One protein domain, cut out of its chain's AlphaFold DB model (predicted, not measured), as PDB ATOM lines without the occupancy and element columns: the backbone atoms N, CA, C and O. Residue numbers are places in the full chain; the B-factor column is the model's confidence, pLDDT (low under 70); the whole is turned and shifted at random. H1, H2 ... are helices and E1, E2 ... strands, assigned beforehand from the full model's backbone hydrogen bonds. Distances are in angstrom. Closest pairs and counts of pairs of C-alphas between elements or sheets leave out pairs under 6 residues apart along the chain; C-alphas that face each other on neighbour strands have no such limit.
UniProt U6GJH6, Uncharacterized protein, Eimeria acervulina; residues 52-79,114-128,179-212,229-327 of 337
ATOM      1  N   PRO A  52       6.075 -12.420  11.617       52.34
ATOM      2  CA  PRO A  52       4.911 -13.070  12.191       52.34
ATOM      3  C   PRO A  52       3.772 -13.031  11.173       52.34
ATOM      4  O   PRO A  52       3.397 -11.969  10.677       52.34
ATOM      5  N   LEU A  53       3.255 -14.213  10.857       55.16
ATOM      6  CA  LEU A  53       2.054 -14.379  10.062       55.16
ATOM      7  C   LEU A  53       0.863 -13.894  10.889       55.16
ATOM      8  O   LEU A  53       0.448 -14.560  11.838       55.16
ATOM      9  N   TYR A  54       0.314 -12.735  10.542       53.66
ATOM     10  CA  TYR A  54      -0.889 -12.235  11.197       53.66
ATOM     11  C   TYR A  54      -2.110 -12.873  10.571       53.66
ATOM     12  O   TYR A  54      -2.310 -12.759   9.368       53.66
ATOM     13  N   ILE A  55      -2.924 -13.554  11.370       56.47
ATOM     14  CA  ILE A  55      -4.191 -14.101  10.895       56.47
ATOM     15  C   ILE A  55      -5.299 -13.266  11.512       56.47
ATOM     16  O   ILE A  55      -5.543 -13.361  12.710       56.47
ATOM     17  N   ALA A  56      -5.925 -12.409  10.710       54.41
ATOM     18  CA  ALA A  56      -7.081 -11.633  11.129       54.41
ATOM     19  C   ALA A  56      -8.334 -12.422  10.764       54.41
ATOM     20  O   ALA A  56      -8.687 -12.519   9.592       54.41
ATOM     21  N   VAL A  57      -8.987 -13.017  11.758       58.75
ATOM     22  CA  VAL A  57     -10.266 -13.705  11.570       58.75
ATOM     23  C   VAL A  57     -11.384 -12.752  11.965       58.75
ATOM     24  O   VAL A  57     -11.347 -12.279  13.092       58.75
ATOM     25  N   SER A  58     -12.353 -12.432  11.105       55.81
ATOM     26  CA  SER A  58     -13.505 -11.616  11.538       55.81
ATOM     27  C   SER A  58     -14.711 -11.724  10.602       55.81
ATOM     28  O   SER A  58     -14.568 -12.029   9.421       55.81
ATOM     29  N   GLY A  59     -15.905 -11.487  11.160       51.06
ATOM     30  CA  GLY A  59     -17.207 -11.491  10.487       51.06
ATOM     31  C   GLY A  59     -17.920 -10.129  10.423       51.06
ATOM     32  O   GLY A  59     -19.127 -10.130  10.218       51.06
ATOM     33  N   GLY A  60     -17.230  -8.995  10.618       58.69
ATOM     34  CA  GLY A  60     -17.851  -7.653  10.627       58.69
ATOM     35  C   GLY A  60     -16.920  -6.510  10.197       58.69
ATOM     36  O   GLY A  60     -15.804  -6.747   9.742       58.69
ATOM     37  N   ASP A  61     -17.330  -5.256  10.366       61.28
ATOM     38  CA  ASP A  61     -16.585  -4.078   9.870       61.28
ATOM     39  C   ASP A  61     -15.180  -3.943  10.477       61.28
ATOM     40  O   ASP A  61     -14.224  -3.543   9.807       61.28
ATOM     41  N   ALA A  62     -15.014  -4.401  11.723       60.91
ATOM     42  CA  ALA A  62     -13.724  -4.448  12.404       60.91
ATOM     43  C   ALA A  62     -12.667  -5.277  11.643       60.91
ATOM     44  O   ALA A  62     -11.477  -4.987  11.771       60.91
ATOM     45  N   SER A  63     -13.067  -6.259  10.810       64.00
ATOM     46  CA  SER A  63     -12.108  -7.003   9.964       64.00
ATOM     47  C   SER A  63     -11.381  -6.079   9.009       64.00
ATOM     48  O   SER A  63     -10.183  -6.238   8.794       64.00
ATOM     49  N   VAL A  64     -12.123  -5.161   8.386       66.38
ATOM     50  CA  VAL A  64     -11.594  -4.313   7.322       66.38
ATOM     51  C   VAL A  64     -10.598  -3.336   7.931       66.38
ATOM     52  O   VAL A  64      -9.491  -3.196   7.416       66.38
ATOM     53  N   SER A  65     -10.926  -2.730   9.073       69.00
ATOM     54  CA  SER A  65      -9.991  -1.869   9.804       69.00
ATOM     55  C   SER A  65      -8.746  -2.629  10.272       69.00
ATOM     56  O   SER A  65      -7.631  -2.146  10.082       69.00
ATOM     57  N   LEU A  66      -8.908  -3.842  10.816       68.81
ATOM     58  CA  LEU A  66      -7.780  -4.700  11.193       68.81
ATOM     59  C   LEU A  66      -6.872  -5.026  10.011       68.81
ATOM     60  O   LEU A  66      -5.652  -5.027  10.159       68.81
ATOM     61  N   LEU A  67      -7.459  -5.288   8.847       69.75
ATOM     62  CA  LEU A  67      -6.729  -5.604   7.633       69.75
ATOM     63  C   LEU A  67      -5.851  -4.436   7.178       69.75
ATOM     64  O   LEU A  67      -4.670  -4.639   6.902       69.75
ATOM     65  N   HIS A  68      -6.404  -3.220   7.156       71.12
ATOM     66  CA  HIS A  68      -5.662  -2.009   6.796       71.12
ATOM     67  C   HIS A  68      -4.524  -1.719   7.784       71.12
ATOM     68  O   HIS A  68      -3.425  -1.347   7.387       71.12
ATOM     69  N   LEU A  69      -4.750  -1.934   9.078       70.38
ATOM     70  CA  LEU A  69      -3.723  -1.695  10.092       70.38
ATOM     71  C   LEU A  69      -2.628  -2.770  10.079       70.38
ATOM     72  O   LEU A  69      -1.444  -2.461  10.241       70.38
ATOM     73  N   ALA A  70      -2.999  -4.032   9.851       69.06
ATOM     74  CA  ALA A  70      -2.040  -5.111   9.643       69.06
ATOM     75  C   ALA A  70      -1.172  -4.823   8.411       69.06
ATOM     76  O   ALA A  70       0.051  -4.930   8.494       69.06
ATOM     77  N   ALA A  71      -1.786  -4.375   7.315       70.31
ATOM     78  CA  ALA A  71      -1.096  -3.933   6.109       70.31
ATOM     79  C   ALA A  71      -0.068  -2.833   6.393       70.31
ATOM     80  O   ALA A  71       1.113  -2.997   6.092       70.31
ATOM     81  N   GLU A  72      -0.488  -1.754   7.055       73.19
ATOM     82  CA  GLU A  72       0.383  -0.623   7.386       73.19
ATOM     83  C   GLU A  72       1.565  -1.052   8.275       73.19
ATOM     84  O   GLU A  72       2.709  -0.627   8.085       73.19
ATOM     85  N   SER A  73       1.320  -1.937   9.247       70.38
ATOM     86  CA  SER A  73       2.369  -2.497  10.109       70.38
ATOM     87  C   SER A  73       3.400  -3.300   9.311       70.38
ATOM     88  O   SER A  73       4.610  -3.186   9.550       70.38
ATOM     89  N   VAL A  74       2.935  -4.086   8.337       70.44
ATOM     90  CA  VAL A  74       3.778  -4.872   7.431       70.44
ATOM     91  C   VAL A  74       4.605  -3.960   6.536       70.44
ATOM     92  O   VAL A  74       5.828  -4.107   6.503       70.44
ATOM     93  N   GLU A  75       3.986  -2.974   5.889       73.44
ATOM     94  CA  GLU A  75       4.680  -1.991   5.053       73.44
ATOM     95  C   GLU A  75       5.776  -1.267   5.836       73.44
ATOM     96  O   GLU A  75       6.933  -1.262   5.418       73.44
ATOM     97  N   LYS A  76       5.473  -0.765   7.042       75.19
ATOM     98  CA  LYS A  76       6.466  -0.116   7.916       75.19
ATOM     99  C   LYS A  76       7.641  -1.032   8.259       75.19
ATOM    100  O   LYS A  76       8.770  -0.563   8.429       75.19
ATOM    101  N   ARG A  77       7.416  -2.338   8.431       71.81
ATOM    102  CA  ARG A  77       8.502  -3.310   8.665       71.81
ATOM    103  C   ARG A  77       9.325  -3.539   7.401       71.81
ATOM    104  O   ARG A  77      10.550  -3.488   7.485       71.81
ATOM    105  N   LEU A  78       8.676  -3.709   6.250       73.12
ATOM    106  CA  LEU A  78       9.351  -3.852   4.959       73.12
ATOM    107  C   LEU A  78      10.207  -2.618   4.637       73.12
ATOM    108  O   LEU A  78      11.385  -2.760   4.316       73.12
ATOM    109  N   SER A  79       9.684  -1.403   4.830       78.31
ATOM    110  CA  SER A  79      10.445  -0.162   4.634       78.31
ATOM    111  C   SER A  79      11.656  -0.065   5.565       78.31
ATOM    112  O   SER A  79      12.738   0.333   5.129       78.31
ATOM    113  N   ALA A 114       2.961 -11.700   4.937       60.19
ATOM    114  CA  ALA A 114       2.878 -11.230   6.326       60.19
ATOM    115  C   ALA A 114       1.452 -11.231   6.924       60.19
ATOM    116  O   ALA A 114       1.327 -11.116   8.141       60.19
ATOM    117  N   CYS A 115       0.376 -11.371   6.141       59.97
ATOM    118  CA  CYS A 115      -0.978 -11.365   6.712       59.97
ATOM    119  C   CYS A 115      -1.953 -12.268   5.950       59.97
ATOM    120  O   CYS A 115      -2.057 -12.185   4.729       59.97
ATOM    121  N   ILE A 116      -2.701 -13.101   6.675       64.75
ATOM    122  CA  ILE A 116      -3.865 -13.831   6.174       64.75
ATOM    123  C   ILE A 116      -5.122 -13.192   6.765       64.75
ATOM    124  O   ILE A 116      -5.340 -13.226   7.973       64.75
ATOM    125  N   ALA A 117      -5.973 -12.625   5.919       65.31
ATOM    126  CA  ALA A 117      -7.329 -12.257   6.306       65.31
ATOM    127  C   ALA A 117      -8.223 -13.483   6.141       65.31
ATOM    128  O   ALA A 117      -8.363 -13.991   5.032       65.31
ATOM    129  N   LEU A 118      -8.809 -13.975   7.225       68.06
ATOM    130  CA  LEU A 118      -9.686 -15.135   7.220       68.06
ATOM    131  C   LEU A 118     -11.116 -14.686   7.525       68.06
ATOM    132  O   LEU A 118     -11.398 -14.147   8.591       68.06
ATOM    133  N   HIS A 119     -12.046 -14.927   6.614       72.56
ATOM    134  CA  HIS A 119     -13.445 -14.565   6.832       72.56
ATOM    135  C   HIS A 119     -14.319 -15.805   6.724       72.56
ATOM    136  O   HIS A 119     -14.320 -16.465   5.688       72.56
ATOM    137  N   VAL A 120     -15.061 -16.125   7.786       73.56
ATOM    138  CA  VAL A 120     -16.111 -17.147   7.720       73.56
ATOM    139  C   VAL A 120     -17.427 -16.437   7.437       73.56
ATOM    140  O   VAL A 120     -17.995 -15.815   8.335       73.56
ATOM    141  N   ASP A 121     -17.907 -16.526   6.199       72.69
ATOM    142  CA  ASP A 121     -19.159 -15.876   5.799       72.69
ATOM    143  C   ASP A 121     -20.344 -16.697   6.327       72.69
ATOM    144  O   ASP A 121     -20.760 -17.673   5.707       72.69
ATOM    145  N   ILE A 122     -20.875 -16.345   7.503       70.19
ATOM    146  CA  ILE A 122     -22.068 -17.005   8.052       70.19
ATOM    147  C   ILE A 122     -23.353 -16.545   7.356       70.19
ATOM    148  O   ILE A 122     -24.293 -17.330   7.218       70.19
ATOM    149  N   GLN A 123     -23.382 -15.296   6.871       70.12
ATOM    150  CA  GLN A 123     -24.507 -14.765   6.099       70.12
ATOM    151  C   GLN A 123     -24.715 -15.576   4.819       70.12
ATOM    152  O   GLN A 123     -25.819 -15.624   4.280       70.12
ATOM    153  N   ARG A 124     -23.689 -16.310   4.380       70.38
ATOM    154  CA  ARG A 124     -23.787 -17.308   3.322       70.38
ATOM    155  C   ARG A 124     -24.928 -18.306   3.502       70.38
ATOM    156  O   ARG A 124     -25.563 -18.664   2.516       70.38
ATOM    157  N   LEU A 125     -25.217 -18.730   4.734       70.25
ATOM    158  CA  LEU A 125     -26.326 -19.653   5.011       70.25
ATOM    159  C   LEU A 125     -27.698 -19.002   4.839       70.25
ATOM    160  O   LEU A 125     -28.693 -19.708   4.699       70.25
ATOM    161  N   LEU A 126     -27.749 -17.675   4.818       69.50
ATOM    162  CA  LEU A 126     -28.967 -16.901   4.608       69.50
ATOM    163  C   LEU A 126     -29.174 -16.538   3.128       69.50
ATOM    164  O   LEU A 126     -30.281 -16.182   2.735       69.50
ATOM    165  N   ARG A 127     -28.137 -16.643   2.286       67.50
ATOM    166  CA  ARG A 127     -28.221 -16.349   0.845       67.50
ATOM    167  C   ARG A 127     -28.658 -17.578   0.048       67.50
ATOM    168  O   ARG A 127     -28.401 -18.689   0.490       67.50
ATOM    169  N   PRO A 128     -29.254 -17.444  -1.148       60.50
ATOM    170  CA  PRO A 128     -29.454 -18.573  -2.062       60.50
ATOM    171  C   PRO A 128     -28.133 -19.318  -2.341       60.50
ATOM    172  O   PRO A 128     -27.065 -18.710  -2.246       60.50
ATOM    173  N   LEU A 179     -20.044  -8.264   2.355       74.75
ATOM    174  CA  LEU A 179     -18.897  -8.030   3.247       74.75
ATOM    175  C   LEU A 179     -17.683  -8.903   2.877       74.75
ATOM    176  O   LEU A 179     -16.556  -8.418   2.827       74.75
ATOM    177  N   ALA A 180     -17.909 -10.178   2.550       77.00
ATOM    178  CA  ALA A 180     -16.858 -11.091   2.108       77.00
ATOM    179  C   ALA A 180     -16.142 -10.590   0.837       77.00
ATOM    180  O   ALA A 180     -14.915 -10.678   0.736       77.00
ATOM    181  N   PHE A 181     -16.888 -10.014  -0.111       81.44
ATOM    182  CA  PHE A 181     -16.320  -9.392  -1.301       81.44
ATOM    183  C   PHE A 181     -15.546  -8.112  -0.964       81.44
ATOM    184  O   PHE A 181     -14.425  -7.943  -1.444       81.44
ATOM    185  N   GLN A 182     -16.077  -7.257  -0.085       81.06
ATOM    186  CA  GLN A 182     -15.394  -6.042   0.374       81.06
ATOM    187  C   GLN A 182     -14.060  -6.360   1.068       81.06
ATOM    188  O   GLN A 182     -13.047  -5.729   0.772       81.06
ATOM    189  N   VAL A 183     -14.024  -7.387   1.924       77.25
ATOM    190  CA  VAL A 183     -12.795  -7.861   2.586       77.25
ATOM    191  C   VAL A 183     -11.787  -8.381   1.560       77.25
ATOM    192  O   VAL A 183     -10.600  -8.071   1.646       77.25
ATOM    193  N   GLN A 184     -12.235  -9.149   0.562       83.31
ATOM    194  CA  GLN A 184     -11.350  -9.627  -0.501       83.31
ATOM    195  C   GLN A 184     -10.789  -8.477  -1.350       83.31
ATOM    196  O   GLN A 184      -9.602  -8.490  -1.685       83.31
ATOM    197  N   LYS A 185     -11.619  -7.484  -1.683       83.19
ATOM    198  CA  LYS A 185     -11.203  -6.285  -2.415       83.19
ATOM    199  C   LYS A 185     -10.177  -5.491  -1.609       83.19
ATOM    200  O   LYS A 185      -9.079  -5.282  -2.105       83.19
ATOM    201  N   ALA A 186     -10.465  -5.200  -0.341       78.50
ATOM    202  CA  ALA A 186      -9.542  -4.507   0.555       78.50
ATOM    203  C   ALA A 186      -8.191  -5.237   0.682       78.50
ATOM    204  O   ALA A 186      -7.141  -4.611   0.609       78.50
ATOM    205  N   ALA A 187      -8.193  -6.570   0.801       79.31
ATOM    206  CA  ALA A 187      -6.953  -7.351   0.835       79.31
ATOM    207  C   ALA A 187      -6.160  -7.258  -0.475       79.31
ATOM    208  O   ALA A 187      -4.934  -7.211  -0.459       79.31
ATOM    209  N   THR A 188      -6.866  -7.232  -1.607       82.25
ATOM    210  CA  THR A 188      -6.250  -7.082  -2.930       82.25
ATOM    211  C   THR A 188      -5.655  -5.684  -3.102       82.25
ATOM    212  O   THR A 188      -4.553  -5.565  -3.633       82.25
ATOM    213  N   ASP A 189      -6.350  -4.653  -2.617       79.75
ATOM    214  CA  ASP A 189      -5.934  -3.249  -2.693       79.75
ATOM    215  C   ASP A 189      -4.696  -2.968  -1.829       79.75
ATOM    216  O   ASP A 189      -3.829  -2.192  -2.224       79.75
ATOM    217  N   VAL A 190      -4.569  -3.653  -0.688       73.56
ATOM    218  CA  VAL A 190      -3.354  -3.632   0.141       73.56
ATOM    219  C   VAL A 190      -2.142  -4.206  -0.608       73.56
ATOM    220  O   VAL A 190      -1.012  -3.758  -0.425       73.56
ATOM    221  N   GLY A 191      -2.359  -5.216  -1.448       72.19
ATOM    222  CA  GLY A 191      -1.330  -5.774  -2.317       72.19
ATOM    223  C   GLY A 191      -0.876  -7.193  -1.955       72.19
ATOM    224  O   GLY A 191      -1.470  -7.879  -1.124       72.19
ATOM    225  N   PRO A 192       0.196  -7.684  -2.604       72.38
ATOM    226  CA  PRO A 192       0.534  -9.111  -2.656       72.38
ATOM    227  C   PRO A 192       1.043  -9.700  -1.331       72.38
ATOM    228  O   PRO A 192       1.236 -10.909  -1.225       72.38
ATOM    229  N   HIS A 193       1.283  -8.855  -0.330       68.69
ATOM    230  CA  HIS A 193       1.743  -9.241   1.006       68.69
ATOM    231  C   HIS A 193       0.599  -9.719   1.914       68.69
ATOM    232  O   HIS A 193       0.842 -10.254   2.998       68.69
ATOM    233  N   VAL A 194      -0.649  -9.551   1.466       71.12
ATOM    234  CA  VAL A 194      -1.849  -9.950   2.196       71.12
ATOM    235  C   VAL A 194      -2.625 -10.985   1.396       71.12
ATOM    236  O   VAL A 194      -3.061 -10.747   0.273       71.12
ATOM    237  N   GLN A 195      -2.822 -12.159   1.990       76.19
ATOM    238  CA  GLN A 195      -3.666 -13.202   1.427       76.19
ATOM    239  C   GLN A 195      -5.044 -13.150   2.082       76.19
ATOM    240  O   GLN A 195      -5.169 -13.300   3.292       76.19
ATOM    241  N   CYS A 196      -6.101 -13.000   1.291       79.69
ATOM    242  CA  CYS A 196      -7.458 -13.205   1.784       79.69
ATOM    243  C   CYS A 196      -7.896 -14.650   1.546       79.69
ATOM    244  O   CYS A 196      -7.750 -15.186   0.445       79.69
ATOM    245  N   VAL A 197      -8.441 -15.273   2.583       82.56
ATOM    246  CA  VAL A 197      -9.020 -16.608   2.560       82.56
ATOM    247  C   VAL A 197     -10.452 -16.497   3.065       82.56
ATOM    248  O   VAL A 197     -10.709 -16.249   4.242       82.56
ATOM    249  N   LEU A 198     -11.404 -16.697   2.160       84.06
ATOM    250  CA  LEU A 198     -12.814 -16.772   2.514       84.06
ATOM    251  C   LEU A 198     -13.176 -18.236   2.760       84.06
ATOM    252  O   LEU A 198     -12.870 -19.105   1.941       84.06
ATOM    253  N   LEU A 199     -13.813 -18.508   3.892       84.62
ATOM    254  CA  LEU A 199     -14.228 -19.833   4.323       84.62
ATOM    255  C   LEU A 199     -15.747 -19.922   4.395       84.62
ATOM    256  O   LEU A 199     -16.430 -19.122   5.029       84.62
ATOM    257  N   HIS A 200     -16.276 -20.957   3.763       84.81
ATOM    258  CA  HIS A 200     -17.657 -21.365   3.905       84.81
ATOM    259  C   HIS A 200     -17.889 -21.932   5.317       84.81
ATOM    260  O   HIS A 200     -17.003 -22.619   5.837       84.81
ATOM    261  N   PRO A 201     -19.093 -21.808   5.905       80.69
ATOM    262  CA  PRO A 201     -19.438 -22.449   7.182       80.69
ATOM    263  C   PRO A 201     -19.331 -23.986   7.198       80.69
ATOM    264  O   PRO A 201     -19.398 -24.606   8.255       80.69
ATOM    265  N   LEU A 202     -19.138 -24.610   6.032       82.62
ATOM    266  CA  LEU A 202     -18.850 -26.044   5.892       82.62
ATOM    267  C   LEU A 202     -17.345 -26.374   5.900       82.62
ATOM    268  O   LEU A 202     -16.982 -27.546   5.906       82.62
ATOM    269  N   GLY A 203     -16.465 -25.371   5.912       82.06
ATOM    270  CA  GLY A 203     -15.011 -25.550   5.977       82.06
ATOM    271  C   GLY A 203     -14.274 -25.528   4.637       82.06
ATOM    272  O   GLY A 203     -13.086 -25.863   4.592       82.06
ATOM    273  N   PHE A 204     -14.954 -25.138   3.559       83.38
ATOM    274  CA  PHE A 204     -14.380 -25.026   2.215       83.38
ATOM    275  C   PHE A 204     -13.963 -23.590   1.911       83.38
ATOM    276  O   PHE A 204     -14.645 -22.653   2.315       83.38
ATOM    277  N   SER A 205     -12.874 -23.410   1.172       84.81
ATOM    278  CA  SER A 205     -12.449 -22.089   0.707       84.81
ATOM    279  C   SER A 205     -13.226 -21.644  -0.529       84.81
ATOM    280  O   SER A 205     -13.520 -22.457  -1.410       84.81
ATOM    281  N   PHE A 206     -13.493 -20.348  -0.643       85.25
ATOM    282  CA  PHE A 206     -14.063 -19.750  -1.848       85.25
ATOM    283  C   PHE A 206     -13.420 -18.390  -2.152       85.25
ATOM    284  O   PHE A 206     -12.647 -17.859  -1.358       85.25
ATOM    285  N   SER A 207     -13.685 -17.858  -3.340       83.44
ATOM    286  CA  SER A 207     -13.220 -16.540  -3.775       83.44
ATOM    287  C   SER A 207     -14.229 -15.909  -4.721       83.44
ATOM    288  O   SER A 207     -14.847 -16.616  -5.515       83.44
ATOM    289  N   TYR A 208     -14.339 -14.589  -4.696       83.69
ATOM    290  CA  TYR A 208     -15.072 -13.826  -5.696       83.69
ATOM    291  C   TYR A 208     -14.172 -13.506  -6.890       83.69
ATOM    292  O   TYR A 208     -13.011 -13.126  -6.728       83.69
ATOM    293  N   VAL A 209     -14.704 -13.641  -8.097       82.31
ATOM    294  CA  VAL A 209     -14.029 -13.303  -9.348       82.31
ATOM    295  C   VAL A 209     -14.916 -12.331 -10.106       82.31
ATOM    296  O   VAL A 209     -16.081 -12.616 -10.371       82.31
ATOM    297  N   LEU A 210     -14.369 -11.178 -10.478       79.25
ATOM    298  CA  LEU A 210     -15.042 -10.295 -11.422       79.25
ATOM    299  C   LEU A 210     -15.025 -10.980 -12.784       79.25
ATOM    300  O   LEU A 210     -13.949 -11.313 -13.292       79.25
ATOM    301  N   ALA A 211     -16.203 -11.204 -13.366       69.62
ATOM    302  CA  ALA A 211     -16.307 -11.643 -14.747       69.62
ATOM    303  C   ALA A 211     -15.658 -10.561 -15.616       69.62
ATOM    304  O   ALA A 211     -16.268  -9.533 -15.909       69.62
ATOM    305  N   LYS A 212     -14.380 -10.741 -15.974       60.16
ATOM    306  CA  LYS A 212     -13.739  -9.877 -16.959       60.16
ATOM    307  C   LYS A 212     -14.589 -10.006 -18.214       60.16
ATOM    308  O   LYS A 212     -14.695 -11.109 -18.744       60.16
ATOM    309  N   PRO A 229     -19.843  -9.661  -9.090       78.88
ATOM    310  CA  PRO A 229     -18.812 -10.623  -8.735       78.88
ATOM    311  C   PRO A 229     -19.391 -12.044  -8.706       78.88
ATOM    312  O   PRO A 229     -20.456 -12.295  -8.144       78.88
ATOM    313  N   VAL A 230     -18.673 -12.989  -9.314       80.06
ATOM    314  CA  VAL A 230     -19.045 -14.408  -9.366       80.06
ATOM    315  C   VAL A 230     -18.306 -15.165  -8.274       80.06
ATOM    316  O   VAL A 230     -17.088 -15.061  -8.140       80.06
ATOM    317  N   GLU A 231     -19.032 -15.961  -7.503       79.75
ATOM    318  CA  GLU A 231     -18.460 -16.815  -6.466       79.75
ATOM    319  C   GLU A 231     -17.894 -18.105  -7.051       79.75
ATOM    320  O   GLU A 231     -18.553 -18.805  -7.819       79.75
ATOM    321  N   VAL A 232     -16.674 -18.448  -6.643       81.38
ATOM    322  CA  VAL A 232     -15.970 -19.648  -7.091       81.38
ATOM    323  C   VAL A 232     -15.445 -20.409  -5.880       81.38
ATOM    324  O   VAL A 232     -14.610 -19.906  -5.125       81.38
ATOM    325  N   TYR A 233     -15.918 -21.641  -5.702       82.38
ATOM    326  CA  TYR A 233     -15.413 -22.554  -4.677       82.38
ATOM    327  C   TYR A 233     -14.078 -23.163  -5.105       82.38
ATOM    328  O   TYR A 233     -13.900 -23.554  -6.259       82.38
ATOM    329  N   ARG A 234     -13.145 -23.283  -4.159       79.56
ATOM    330  CA  ARG A 234     -11.832 -23.904  -4.375       79.56
ATOM    331  C   ARG A 234     -11.739 -25.184  -3.567       79.56
ATOM    332  O   ARG A 234     -12.094 -25.185  -2.386       79.56
ATOM    333  N   HIS A 235     -11.313 -26.273  -4.202       80.88
ATOM    334  CA  HIS A 235     -11.099 -27.519  -3.480       80.88
ATOM    335  C   HIS A 235      -9.861 -27.361  -2.575       80.88
ATOM    336  O   HIS A 235      -8.925 -26.653  -2.960       80.88
ATOM    337  N   PRO A 236      -9.827 -27.975  -1.378       70.75
ATOM    338  CA  PRO A 236      -8.702 -27.843  -0.448       70.75
ATOM    339  C   PRO A 236      -7.321 -28.210  -1.014       70.75
ATOM    340  O   PRO A 236      -6.326 -27.656  -0.570       70.75
ATOM    341  N   ASP A 237      -7.260 -29.111  -1.992       77.06
ATOM    342  CA  ASP A 237      -6.024 -29.528  -2.680       77.06
ATOM    343  C   ASP A 237      -5.698 -28.682  -3.932       77.06
ATOM    344  O   ASP A 237      -4.761 -28.984  -4.667       77.06
ATOM    345  N   GLY A 238      -6.485 -27.635  -4.206       73.06
ATOM    346  CA  GLY A 238      -6.334 -26.766  -5.373       73.06
ATOM    347  C   GLY A 238      -6.954 -27.290  -6.673       73.06
ATOM    348  O   GLY A 238      -6.945 -26.560  -7.665       73.06
ATOM    349  N   ARG A 239      -7.522 -28.503  -6.697       80.62
ATOM    350  CA  ARG A 239      -8.183 -29.053  -7.890       80.62
ATOM    351  C   ARG A 239      -9.559 -28.406  -8.130       80.62
ATOM    352  O   ARG A 239     -10.164 -27.854  -7.206       80.62
ATOM    353  N   PRO A 240     -10.095 -28.441  -9.360       76.31
ATOM    354  CA  PRO A 240     -11.483 -28.060  -9.588       76.31
ATOM    355  C   PRO A 240     -12.421 -29.091  -8.953       76.31
ATOM    356  O   PRO A 240     -12.165 -30.293  -9.009       76.31
ATOM    357  N   TRP A 241     -13.526 -28.628  -8.376       81.38
ATOM    358  CA  TRP A 241     -14.546 -29.524  -7.840       81.38
ATOM    359  C   TRP A 241     -15.236 -30.313  -8.961       81.38
ATOM    360  O   TRP A 241     -15.658 -29.735  -9.967       81.38
ATOM    361  N   GLY A 242     -15.402 -31.623  -8.767       84.88
ATOM    362  CA  GLY A 242     -16.234 -32.444  -9.643       84.88
ATOM    363  C   GLY A 242     -17.717 -32.086  -9.512       84.88
ATOM    364  O   GLY A 242     -18.166 -31.621  -8.465       84.88
ATOM    365  N   ARG A 243     -18.517 -32.342 -10.558       83.81
ATOM    366  CA  ARG A 243     -19.966 -32.059 -10.545       83.81
ATOM    367  C   ARG A 243     -20.681 -32.752  -9.386       83.81
ATOM    368  O   ARG A 243     -21.416 -32.107  -8.649       83.81
ATOM    369  N   GLU A 244     -20.417 -34.042  -9.198       89.06
ATOM    370  CA  GLU A 244     -21.003 -34.823  -8.103       89.06
ATOM    371  C   GLU A 244     -20.581 -34.298  -6.725       89.06
ATOM    372  O   GLU A 244     -21.368 -34.306  -5.782       89.06
ATOM    373  N   GLU A 245     -19.338 -33.828  -6.591       87.44
ATOM    374  CA  GLU A 245     -18.834 -33.268  -5.337       87.44
ATOM    375  C   GLU A 245     -19.511 -31.923  -5.024       87.44
ATOM    376  O   GLU A 245     -19.920 -31.700  -3.884       87.44
ATOM    377  N   LEU A 246     -19.703 -31.066  -6.036       84.44
ATOM    378  CA  LEU A 246     -20.461 -29.815  -5.911       84.44
ATOM    379  C   LEU A 246     -21.918 -30.075  -5.521       84.44
ATOM    380  O   LEU A 246     -22.428 -29.420  -4.616       84.44
ATOM    381  N   GLU A 247     -22.576 -31.047  -6.153       86.44
ATOM    382  CA  GLU A 247     -23.956 -31.420  -5.822       86.44
ATOM    383  C   GLU A 247     -24.065 -31.920  -4.372       86.44
ATOM    384  O   GLU A 247     -24.958 -31.499  -3.633       86.44
ATOM    385  N   ARG A 248     -23.124 -32.757  -3.913       89.69
ATOM    386  CA  ARG A 248     -23.071 -33.200  -2.506       89.69
ATOM    387  C   ARG A 248     -22.848 -32.033  -1.546       89.69
ATOM    388  O   ARG A 248     -23.510 -31.967  -0.511       89.69
ATOM    389  N   MET A 249     -21.948 -31.111  -1.886       86.06
ATOM    390  CA  MET A 249     -21.688 -29.908  -1.093       86.06
ATOM    391  C   MET A 249     -22.951 -29.047  -0.971       86.06
ATOM    392  O   MET A 249     -23.297 -28.627   0.132       86.06
ATOM    393  N   GLN A 250     -23.676 -28.837  -2.070       85.31
ATOM    394  CA  GLN A 250     -24.922 -28.066  -2.077       85.31
ATOM    395  C   GLN A 250     -26.023 -28.730  -1.250       85.31
ATOM    396  O   GLN A 250     -26.699 -28.055  -0.479       85.31
ATOM    397  N   GLN A 251     -26.169 -30.055  -1.335       89.44
ATOM    398  CA  GLN A 251     -27.105 -30.792  -0.481       89.44
ATOM    399  C   GLN A 251     -26.748 -30.652   1.004       89.44
ATOM    400  O   GLN A 251     -27.632 -30.527   1.854       89.44
ATOM    401  N   GLN A 252     -25.456 -30.678   1.341       89.94
ATOM    402  CA  GLN A 252     -24.999 -30.481   2.713       89.94
ATOM    403  C   GLN A 252     -25.276 -29.053   3.200       89.94
ATOM    404  O   GLN A 252     -25.730 -28.868   4.332       89.94
ATOM    405  N   GLU A 253     -25.039 -28.056   2.348       86.38
ATOM    406  CA  GLU A 253     -25.354 -26.658   2.623       86.38
ATOM    407  C   GLU A 253     -26.854 -26.478   2.869       86.38
ATOM    408  O   GLU A 253     -27.242 -25.934   3.901       86.38
ATOM    409  N   GLU A 254     -27.703 -27.020   1.998       85.94
ATOM    410  CA  GLU A 254     -29.156 -26.953   2.136       85.94
ATOM    411  C   GLU A 254     -29.646 -27.578   3.451       85.94
ATOM    412  O   GLU A 254     -30.440 -26.967   4.169       85.94
ATOM    413  N   ARG A 255     -29.138 -28.763   3.816       90.31
ATOM    414  CA  ARG A 255     -29.469 -29.407   5.100       90.31
ATOM    415  C   ARG A 255     -29.090 -28.530   6.288       90.31
ATOM    416  O   ARG A 255     -29.873 -28.405   7.226       90.31
ATOM    417  N   MET A 256     -27.911 -27.913   6.250       87.56
ATOM    418  CA  MET A 256     -27.446 -27.044   7.328       87.56
ATOM    419  C   MET A 256     -28.287 -25.770   7.440       87.56
ATOM    420  O   MET A 256     -28.584 -25.338   8.550       87.56
ATOM    421  N   ARG A 257     -28.723 -25.202   6.311       86.25
ATOM    422  CA  ARG A 257     -29.633 -24.048   6.297       86.25
ATOM    423  C   ARG A 257     -30.990 -24.381   6.893       86.25
ATOM    424  O   ARG A 257     -31.480 -23.612   7.712       86.25
ATOM    425  N   ARG A 258     -31.574 -25.527   6.527       89.06
ATOM    426  CA  ARG A 258     -32.845 -25.986   7.109       89.06
ATOM    427  C   ARG A 258     -32.721 -26.157   8.619       89.06
ATOM    428  O   ARG A 258     -33.517 -25.582   9.347       89.06
ATOM    429  N   LEU A 259     -31.665 -26.831   9.082       90.00
ATOM    430  CA  LEU A 259     -31.404 -26.997  10.513       90.00
ATOM    431  C   LEU A 259     -31.263 -25.647  11.231       90.00
ATOM    432  O   LEU A 259     -31.809 -25.467  12.318       90.00
ATOM    433  N   LEU A 260     -30.544 -24.692  10.635       86.94
ATOM    434  CA  LEU A 260     -30.370 -23.362  11.215       86.94
ATOM    435  C   LEU A 260     -31.693 -22.588  11.261       86.94
ATOM    436  O   LEU A 260     -31.984 -21.973  12.281       86.94
ATOM    437  N   ALA A 261     -32.500 -22.648  10.199       85.19
ATOM    438  CA  ALA A 261     -33.807 -22.001  10.131       85.19
ATOM    439  C   ALA A 261     -34.794 -22.598  11.147       85.19
ATOM    440  O   ALA A 261     -35.448 -21.853  11.872       85.19
ATOM    441  N   GLU A 262     -34.850 -23.929  11.254       91.06
ATOM    442  CA  GLU A 262     -35.650 -24.641  12.258       91.06
ATOM    443  C   GLU A 262     -35.209 -24.269  13.676       91.06
ATOM    444  O   GLU A 262     -36.038 -23.931  14.519       91.06
ATOM    445  N   THR A 263     -33.898 -24.257  13.932       90.31
ATOM    446  CA  THR A 263     -33.351 -23.869  15.238       90.31
ATOM    447  C   THR A 263     -33.680 -22.414  15.553       90.31
ATOM    448  O   THR A 263     -34.096 -22.122  16.666       90.31
ATOM    449  N   PHE A 264     -33.542 -21.504  14.586       88.31
ATOM    450  CA  PHE A 264     -33.815 -20.079  14.771       88.31
ATOM    451  C   PHE A 264     -35.296 -19.806  15.049       88.31
ATOM    452  O   PHE A 264     -35.612 -18.965  15.887       88.31
ATOM    453  N   ALA A 265     -36.196 -20.538  14.384       88.31
ATOM    454  CA  ALA A 265     -37.634 -20.439  14.611       88.31
ATOM    455  C   ALA A 265     -38.044 -20.882  16.028       88.31
ATOM    456  O   ALA A 265     -39.024 -20.368  16.564       88.31
ATOM    457  N   VAL A 266     -37.304 -21.819  16.630       95.56
ATOM    458  CA  VAL A 266     -37.560 -22.326  17.988       95.56
ATOM    459  C   VAL A 266     -36.842 -21.490  19.054       95.56
ATOM    460  O   VAL A 266     -37.443 -21.129  20.062       95.56
ATOM    461  N   ASP A 267     -35.557 -21.202  18.850       93.25
ATOM    462  CA  ASP A 267     -34.684 -20.496  19.787       93.25
ATOM    463  C   ASP A 267     -33.560 -19.759  19.027       93.25
ATOM    464  O   ASP A 267     -32.547 -20.338  18.611       93.25
ATOM    465  N   LYS A 268     -33.716 -18.436  18.903       88.75
ATOM    466  CA  LYS A 268     -32.718 -17.535  18.306       88.75
ATOM    467  C   LYS A 268     -31.340 -17.681  18.963       88.75
ATOM    468  O   LYS A 268     -30.326 -17.754  18.268       88.75
ATOM    469  N   THR A 269     -31.283 -17.775  20.289       82.38
ATOM    470  CA  THR A 269     -30.027 -17.884  21.038       82.38
ATOM    471  C   THR A 269     -29.354 -19.240  20.805       82.38
ATOM    472  O   THR A 269     -28.124 -19.325  20.741       82.38
ATOM    473  N   ALA A 270     -30.117 -20.323  20.638       85.44
ATOM    474  CA  ALA A 270     -29.566 -21.609  20.200       85.44
ATOM    475  C   ALA A 270     -28.982 -21.537  18.781       85.44
ATOM    476  O   ALA A 270     -27.873 -22.030  18.566       85.44
ATOM    477  N   ALA A 271     -29.665 -20.883  17.840       81.12
ATOM    478  CA  ALA A 271     -29.170 -20.721  16.472       81.12
ATOM    479  C   ALA A 271     -27.869 -19.899  16.418       81.12
ATOM    480  O   ALA A 271     -26.914 -20.281  15.743       81.12
ATOM    481  N   GLU A 272     -27.774 -18.822  17.198       79.56
ATOM    482  CA  GLU A 272     -26.543 -18.033  17.334       79.56
ATOM    483  C   GLU A 272     -25.393 -18.840  17.957       79.56
ATOM    484  O   GLU A 272     -24.233 -18.703  17.555       79.56
ATOM    485  N   ARG A 273     -25.684 -19.706  18.939       82.44
ATOM    486  CA  ARG A 273     -24.687 -20.629  19.512       82.44
ATOM    487  C   ARG A 273     -24.214 -21.659  18.487       82.44
ATOM    488  O   ARG A 273     -23.011 -21.897  18.395       82.44
ATOM    489  N   LEU A 274     -25.127 -22.220  17.692       83.69
ATOM    490  CA  LEU A 274     -24.799 -23.150  16.609       83.69
ATOM    491  C   LEU A 274     -23.885 -22.486  15.571       83.69
ATOM    492  O   LEU A 274     -22.829 -23.021  15.244       83.69
ATOM    493  N   THR A 275     -24.247 -21.286  15.126       80.38
ATOM    494  CA  THR A 275     -23.449 -20.440  14.232       80.38
ATOM    495  C   THR A 275     -22.030 -20.217  14.762       80.38
ATOM    496  O   THR A 275     -21.053 -20.480  14.057       80.38
ATOM    497  N   ARG A 276     -21.887 -19.813  16.031       78.44
ATOM    498  CA  ARG A 276     -20.574 -19.626  16.675       78.44
ATOM    499  C   ARG A 276     -19.765 -20.926  16.736       78.44
ATOM    500  O   ARG A 276     -18.562 -20.914  16.468       78.44
ATOM    501  N   ALA A 277     -20.410 -22.049  17.044       82.19
ATOM    502  CA  ALA A 277     -19.761 -23.357  17.083       82.19
ATOM    503  C   ALA A 277     -19.275 -23.814  15.696       82.19
ATOM    504  O   ALA A 277     -18.166 -24.342  15.580       82.19
ATOM    505  N   LEU A 278     -20.064 -23.576  14.641       82.44
ATOM    506  CA  LEU A 278     -19.683 -23.862  13.255       82.44
ATOM    507  C   LEU A 278     -18.452 -23.056  12.843       82.44
ATOM    508  O   LEU A 278     -17.483 -23.637  12.358       82.44
ATOM    509  N   VAL A 279     -18.454 -21.748  13.113       79.81
ATOM    510  CA  VAL A 279     -17.304 -20.864  12.864       79.81
ATOM    511  C   VAL A 279     -16.058 -21.413  13.558       79.81
ATOM    512  O   VAL A 279     -15.053 -21.684  12.903       79.81
ATOM    513  N   ALA A 280     -16.135 -21.686  14.863       77.69
ATOM    514  CA  ALA A 280     -15.002 -22.211  15.626       77.69
ATOM    515  C   ALA A 280     -14.486 -23.561  15.093       77.69
ATOM    516  O   ALA A 280     -13.277 -23.800  15.098       77.69
ATOM    517  N   LYS A 281     -15.381 -24.445  14.638       84.44
ATOM    518  CA  LYS A 281     -15.018 -25.742  14.047       84.44
ATOM    519  C   LYS A 281     -14.292 -25.571  12.714       84.44
ATOM    520  O   LYS A 281     -13.254 -26.195  12.505       84.44
ATOM    521  N   VAL A 282     -14.822 -24.728  11.829       83.12
ATOM    522  CA  VAL A 282     -14.235 -24.441  10.512       83.12
ATOM    523  C   VAL A 282     -12.829 -23.875  10.652       83.12
ATOM    524  O   VAL A 282     -11.905 -24.331   9.981       83.12
ATOM    525  N   LEU A 283     -12.660 -22.924  11.564       78.69
ATOM    526  CA  LEU A 283     -11.382 -22.274  11.816       78.69
ATOM    527  C   LEU A 283     -10.344 -23.242  12.373       78.69
ATOM    528  O   LEU A 283      -9.230 -23.288  11.861       78.69
ATOM    529  N   ARG A 284     -10.716 -24.067  13.361       81.69
ATOM    530  CA  ARG A 284      -9.830 -25.122  13.876       81.69
ATOM    531  C   ARG A 284      -9.377 -26.064  12.766       81.69
ATOM    532  O   ARG A 284      -8.181 -26.249  12.593       81.69
ATOM    533  N   GLY A 285     -10.309 -26.564  11.955       82.88
ATOM    534  CA  GLY A 285      -9.969 -27.452  10.841       82.88
ATOM    535  C   GLY A 285      -9.133 -26.779   9.744       82.88
ATOM    536  O   GLY A 285      -8.383 -27.449   9.040       82.88
ATOM    537  N   TYR A 286      -9.245 -25.461   9.559       81.00
ATOM    538  CA  TYR A 286      -8.347 -24.713   8.673       81.00
ATOM    539  C   TYR A 286      -6.936 -24.604   9.264       81.00
ATOM    540  O   TYR A 286      -5.961 -24.879   8.567       81.00
ATOM    541  N   PHE A 287      -6.815 -24.269  10.551       77.56
ATOM    542  CA  PHE A 287      -5.518 -24.157  11.219       77.56
ATOM    543  C   PHE A 287      -4.791 -25.492  11.342       77.56
ATOM    544  O   PHE A 287      -3.593 -25.539  11.090       77.56
ATOM    545  N   GLU A 288      -5.498 -26.578  11.653       81.94
ATOM    546  CA  GLU A 288      -4.923 -27.927  11.674       81.94
ATOM    547  C   GLU A 288      -4.327 -28.299  10.309       81.94
ATOM    548  O   GLU A 288      -3.195 -28.772  10.241       81.94
ATOM    549  N   ARG A 289      -5.045 -28.007   9.213       78.62
ATOM    550  CA  ARG A 289      -4.542 -28.219   7.846       78.62
ATOM    551  C   ARG A 289      -3.319 -27.359   7.548       78.62
ATOM    552  O   ARG A 289      -2.303 -27.878   7.110       78.62
ATOM    553  N   MET A 290      -3.367 -26.066   7.868       75.25
ATOM    554  CA  MET A 290      -2.210 -25.177   7.703       75.25
ATOM    555  C   MET A 290      -0.979 -25.655   8.484       75.25
ATOM    556  O   MET A 290       0.140 -25.586   7.978       75.25
ATOM    557  N   GLN A 291      -1.161 -26.148   9.711       75.19
ATOM    558  CA  GLN A 291      -0.072 -26.688  10.526       75.19
ATOM    559  C   GLN A 291       0.533 -27.950   9.901       75.19
ATOM    560  O   GLN A 291       1.755 -28.103   9.911       75.19
ATOM    561  N   GLN A 292      -0.300 -28.824   9.333       79.88
ATOM    562  CA  GLN A 292       0.138 -30.045   8.655       79.88
ATOM    563  C   GLN A 292       0.862 -29.743   7.336       79.88
ATOM    564  O   GLN A 292       1.971 -30.235   7.123       79.88
ATOM    565  N   ASP A 293       0.272 -28.900   6.488       72.88
ATOM    566  CA  ASP A 293       0.744 -28.657   5.120       72.88
ATOM    567  C   ASP A 293       1.956 -27.721   5.077       72.88
ATOM    568  O   ASP A 293       2.900 -27.939   4.317       72.88
ATOM    569  N   LEU A 294       1.956 -26.672   5.906       65.94
ATOM    570  CA  LEU A 294       2.964 -25.609   5.856       65.94
ATOM    571  C   LEU A 294       4.001 -25.707   6.982       65.94
ATOM    572  O   LEU A 294       4.881 -24.851   7.061       65.94
ATOM    573  N   ARG A 295       3.898 -26.708   7.877       66.31
ATOM    574  CA  ARG A 295       4.686 -26.793   9.132       66.31
ATOM    575  C   ARG A 295       4.697 -25.465   9.898       66.31
ATOM    576  O   ARG A 295       5.680 -25.079  10.525       66.31
ATOM    577  N   CYS A 296       3.586 -24.750   9.790       58.44
ATOM    578  CA  CYS A 296       3.399 -23.414  10.309       58.44
ATOM    579  C   CYS A 296       3.296 -23.503  11.838       58.44
ATOM    580  O   CYS A 296       2.297 -23.986  12.359       58.44
ATOM    581  N   THR A 297       4.326 -23.073  12.571       57.41
ATOM    582  CA  THR A 297       4.331 -23.060  14.049       57.41
ATOM    583  C   THR A 297       3.687 -21.801  14.637       57.41
ATOM    584  O   THR A 297       3.684 -21.612  15.854       57.41
ATOM    585  N   TYR A 298       3.142 -20.924  13.789       59.94
ATOM    586  CA  TYR A 298       2.554 -19.664  14.223       59.94
ATOM    587  C   TYR A 298       1.221 -19.885  14.945       59.94
ATOM    588  O   TYR A 298       0.413 -20.743  14.586       59.94
ATOM    589  N   THR A 299       0.993 -19.076  15.979       53.78
ATOM    590  CA  THR A 299      -0.257 -19.085  16.740       53.78
ATOM    591  C   THR A 299      -1.265 -18.170  16.044       53.78
ATOM    592  O   THR A 299      -1.003 -16.971  15.936       53.78
ATOM    593  N   PRO A 300      -2.402 -18.693  15.554       56.22
ATOM    594  CA  PRO A 300      -3.428 -17.858  14.949       56.22
ATOM    595  C   PRO A 300      -4.099 -16.964  15.995       56.22
ATOM    596  O   PRO A 300      -4.385 -17.416  17.106       56.22
ATOM    597  N   TYR A 301      -4.416 -15.724  15.619       54.38
ATOM    598  CA  TYR A 301      -5.284 -14.859  16.415       54.38
ATOM    599  C   TYR A 301      -6.716 -15.002  15.923       54.38
ATOM    600  O   TYR A 301      -7.001 -14.844  14.740       54.38
ATOM    601  N   LEU A 302      -7.627 -15.318  16.835       56.22
ATOM    602  CA  LEU A 302      -9.033 -15.476  16.515       56.22
ATOM    603  C   LEU A 302      -9.827 -14.321  17.124       56.22
ATOM    604  O   LEU A 302      -9.990 -14.279  18.338       56.22
ATOM    605  N   CYS A 303     -10.347 -13.419  16.292       52.31
ATOM    606  CA  CYS A 303     -11.295 -12.397  16.736       52.31
ATOM    607  C   CYS A 303     -12.716 -12.842  16.347       52.31
ATOM    608  O   CYS A 303     -13.032 -13.005  15.171       52.31
ATOM    609  N   THR A 304     -13.594 -13.086  17.319       53.19
ATOM    610  CA  THR A 304     -15.003 -13.433  17.059       53.19
ATOM    611  C   THR A 304     -15.935 -12.638  17.976       53.19
ATOM    612  O   THR A 304     -15.639 -12.473  19.153       53.19
ATOM    613  N   GLY A 305     -17.079 -12.179  17.451       50.84
ATOM    614  CA  GLY A 305     -18.164 -11.544  18.225       50.84
ATOM    615  C   GLY A 305     -18.052 -10.023  18.417       50.84
ATOM    616  O   GLY A 305     -17.234  -9.377  17.775       50.84
ATOM    617  N   ASP A 306     -18.863  -9.460  19.322       45.06
ATOM    618  CA  ASP A 306     -18.857  -8.026  19.695       45.06
ATOM    619  C   ASP A 306     -17.540  -7.591  20.362       45.06
ATOM    620  O   ASP A 306     -17.157  -6.422  20.360       45.06
ATOM    621  N   THR A 307     -16.789  -8.560  20.885       49.41
ATOM    622  CA  THR A 307     -15.422  -8.375  21.366       49.41
ATOM    623  C   THR A 307     -14.402  -8.336  20.233       49.41
ATOM    624  O   THR A 307     -13.242  -8.066  20.515       49.41
ATOM    625  N   ALA A 308     -14.782  -8.539  18.965       52.25
ATOM    626  CA  ALA A 308     -13.852  -8.468  17.839       52.25
ATOM    627  C   ALA A 308     -13.171  -7.102  17.758       52.25
ATOM    628  O   ALA A 308     -11.981  -7.066  17.493       52.25
ATOM    629  N   SER A 309     -13.867  -6.006  18.069       52.78
ATOM    630  CA  SER A 309     -13.271  -4.665  18.123       52.78
ATOM    631  C   SER A 309     -12.305  -4.498  19.303       52.78
ATOM    632  O   SER A 309     -11.249  -3.896  19.152       52.78
ATOM    633  N   ALA A 310     -12.610  -5.068  20.474       54.19
ATOM    634  CA  ALA A 310     -11.729  -5.011  21.646       54.19
ATOM    635  C   ALA A 310     -10.504  -5.933  21.503       54.19
ATOM    636  O   ALA A 310      -9.384  -5.542  21.820       54.19
ATOM    637  N   ALA A 311     -10.701  -7.139  20.969       57.47
ATOM    638  CA  ALA A 311      -9.648  -8.083  20.621       57.47
ATOM    639  C   ALA A 311      -8.778  -7.530  19.487       57.47
ATOM    640  O   ALA A 311      -7.556  -7.606  19.568       57.47
ATOM    641  N   ALA A 312      -9.393  -6.892  18.486       56.56
ATOM    642  CA  ALA A 312      -8.696  -6.153  17.445       56.56
ATOM    643  C   ALA A 312      -7.793  -5.081  18.048       56.56
ATOM    644  O   ALA A 312      -6.605  -5.055  17.751       56.56
ATOM    645  N   LEU A 313      -8.336  -4.229  18.921       57.97
ATOM    646  CA  LEU A 313      -7.584  -3.167  19.585       57.97
ATOM    647  C   LEU A 313      -6.462  -3.711  20.471       57.97
ATOM    648  O   LEU A 313      -5.362  -3.180  20.421       57.97
ATOM    649  N   SER A 314      -6.688  -4.798  21.209       59.09
ATOM    650  CA  SER A 314      -5.647  -5.431  22.029       59.09
ATOM    651  C   SER A 314      -4.528  -6.037  21.177       59.09
ATOM    652  O   SER A 314      -3.346  -5.891  21.493       59.09
ATOM    653  N   VAL A 315      -4.875  -6.668  20.049       58.00
ATOM    654  CA  VAL A 315      -3.889  -7.131  19.068       58.00
ATOM    655  C   VAL A 315      -3.117  -5.935  18.516       58.00
ATOM    656  O   VAL A 315      -1.891  -5.954  18.537       58.00
ATOM    657  N   LEU A 316      -3.802  -4.874  18.087       58.84
ATOM    658  CA  LEU A 316      -3.179  -3.652  17.570       58.84
ATOM    659  C   LEU A 316      -2.217  -3.022  18.575       58.84
ATOM    660  O   LEU A 316      -1.099  -2.678  18.201       58.84
ATOM    661  N   GLU A 317      -2.619  -2.942  19.838       60.28
ATOM    662  CA  GLU A 317      -1.818  -2.422  20.938       60.28
ATOM    663  C   GLU A 317      -0.513  -3.223  21.090       60.28
ATOM    664  O   GLU A 317       0.587  -2.664  21.018       60.28
ATOM    665  N   ARG A 318      -0.604  -4.556  21.155       61.59
ATOM    666  CA  ARG A 318       0.573  -5.440  21.245       61.59
ATOM    667  C   ARG A 318       1.459  -5.376  19.992       61.59
ATOM    668  O   ARG A 318       2.689  -5.398  20.099       61.59
ATOM    669  N   LEU A 319       0.866  -5.219  18.802       55.78
ATOM    670  CA  LEU A 319       1.604  -5.000  17.550       55.78
ATOM    671  C   LEU A 319       2.395  -3.691  17.564       55.78
ATOM    672  O   LEU A 319       3.534  -3.671  17.083       55.78
ATOM    673  N   SER A 320       1.813  -2.618  18.105       52.75
ATOM    674  CA  SER A 320       2.483  -1.323  18.240       52.75
ATOM    675  C   SER A 320       3.618  -1.337  19.265       52.75
ATOM    676  O   SER A 320       4.610  -0.639  19.057       52.75
ATOM    677  N   TYR A 321       3.534  -2.174  20.305       55.38
ATOM    678  CA  TYR A 321       4.586  -2.304  21.322       55.38
ATOM    679  C   TYR A 321       5.743  -3.238  20.932       55.38
ATOM    680  O   TYR A 321       6.745  -3.304  21.638       55.38
ATOM    681  N   GLY A 322       5.665  -3.921  19.783       52.00
ATOM    682  CA  GLY A 322       6.749  -4.790  19.308       52.00
ATOM    683  C   GLY A 322       6.860  -6.121  20.059       52.00
ATOM    684  O   GLY A 322       7.831  -6.854  19.867       52.00
ATOM    685  N   GLU A 323       5.856  -6.470  20.864       50.03
ATOM    686  CA  GLU A 323       5.772  -7.747  21.567       50.03
ATOM    687  C   GLU A 323       5.348  -8.844  20.579       50.03
ATOM    688  O   GLU A 323       4.193  -9.239  20.468       50.03
ATOM    689  N   GLY A 324       6.309  -9.347  19.798       43.44
ATOM    690  CA  GLY A 324       6.102 -10.393  18.786       43.44
ATOM    691  C   GLY A 324       5.755 -11.785  19.335       43.44
ATOM    692  O   GLY A 324       5.852 -12.765  18.599       43.44
ATOM    693  N   ARG A 325       5.387 -11.911  20.614       41.59
ATOM    694  CA  ARG A 325       4.996 -13.175  21.247       41.59
ATOM    695  C   ARG A 325       3.755 -12.957  22.105       41.59
ATOM    696  O   ARG A 325       3.887 -12.573  23.260       41.59
ATOM    697  N   CYS A 326       2.571 -13.265  21.579       42.38
ATOM    698  CA  CYS A 326       1.447 -13.551  22.467       42.38
ATOM    699  C   CYS A 326       1.421 -15.039  22.792       42.38
ATOM    700  O   CYS A 326       1.555 -15.895  21.915       42.38
ATOM    701  N   LEU A 327       1.248 -15.310  24.080       35.41
ATOM    702  CA  LEU A 327       0.915 -16.615  24.622       35.41
ATOM    703  C   LEU A 327      -0.473 -17.026  24.098       35.41
ATOM    704  O   LEU A 327      -1.315 -16.176  23.814       35.41
TER     705      LEU A 327
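What this domain is: This is residues 52 to 79, 114 to 128, 179 to 212 and 229 to 327 of the 337 residues of an uncharacterized protein of Eimeria acervulina (UniProt U6GJH6). The core is a strongly twisted sheet of five strands with helices over both faces: H1 and H3 cover one face, and part of the long helix H5 runs slantwise over the other. H4 stands at one end of the domain with the small H2 packed on it, and H5 folds back from H4 in a V-shaped helical hairpin, while H6 lies side by side with H1, near the edge strand E1. The printed part has 176 residues, with six named helices and five named strands in the order E1 H1 E2 H2 H3 E3 E4 E5 H4 H5 H6. The sheet, in the order E1 E2 E3 E4 E5, is mixed, and the class is mixed, helices and strands. The whole is compact, with a radius of gyration of the C-alphas of 17.0 A, and spans 48 by 39 by 32 A.

How they stand to each other: E1, residues 54 to 57, is an edge strand and the parallel neighbour of E2, residues 115 to 120; N 116 and O 54 are within hydrogen-bond range at 2.7 A. H1, residues 61 to 79, is on the sheet at a height of 8.4 A, over E1 and E2, and runs along the strands, at 5 degrees to E2 on the local plane; its closest C-alphas to E2 are those of Leu 67 and Ala 117, 6.8 A apart. H2, residues 123 to 126, is not on the sheet. H3, residues 179 to 190, lies on the same face as H1 at a height of 6.4 A, over E4, residues 205 to 210, and runs across the strands at 67 degrees on the local plane. H1, with residues 63 to 71 alone, touches H3 at a shallow tilt of 14 degrees, the same way; the closest C-alphas, of Val 64 and Val 183, are 6.0 A apart. E3, residues 194 to 199, is parallel to E2, with N 117 and O 195 at 2.8 A, and forms an antiparallel hairpin with E4, with N 206 and O 198 at 2.9 A. E5, residues 229 to 234, the other edge strand, is antiparallel to E4, with N 209 and O 230 at 2.8 A. H4, residues 243 to 266, touches H2, closest at the C-alphas of Leu 125 and Arg 257, 5.6 A apart. H4 and H5, residues 268 to 294, touch and form a helical hairpin at a shallow tilt of 34 degrees, only just short of steep, opposite ways; the C-alphas of Phe 264 and Ala 271 are closest, at 5.0 A. H1 and H3 on one face and H5 on the other make three layers, helices on both faces of a sheet. H6, residues 308 to 321, touches H1 at a shallow tilt of 14 degrees, the same way, closest at the C-alphas of Ala 62 and Ser 309, 5.7 A apart; it only grazes the sheet. In H1, H3, H4, H5 and H6 every O i to N i+4 pair is within hydrogen-bond range; H2 is too short for such a pair.

Where its parts are: E1 begins at C-alpha 54, (-0.889, -12.235, 11.197). H1 is 27.8 A long from first to last C-alpha, H3 16.4 A, H4 34.9 A, H5 38.6 A and H6 19.8 A. H4 ends at C-alpha 266, (-37.560, -22.326, 17.988), and H6 at C-alpha 321, (4.586, -2.304, 21.322).

The domain as a whole: The two C-alphas farthest apart, of Ser 79 and Val 266, are 54.5 A apart. Residues 80 to 113, 129 to 178 and 213 to 228 are not printed; the C-alpha gaps across these cuts are 13.5 A, 15.8 A and 9.7 A. The link from H5 to H6, residues 295 to 307, is long. Mean pLDDT of the printed part is 72.6, and 62 residues are under 70, among them 52 to 67 and 294 to 327.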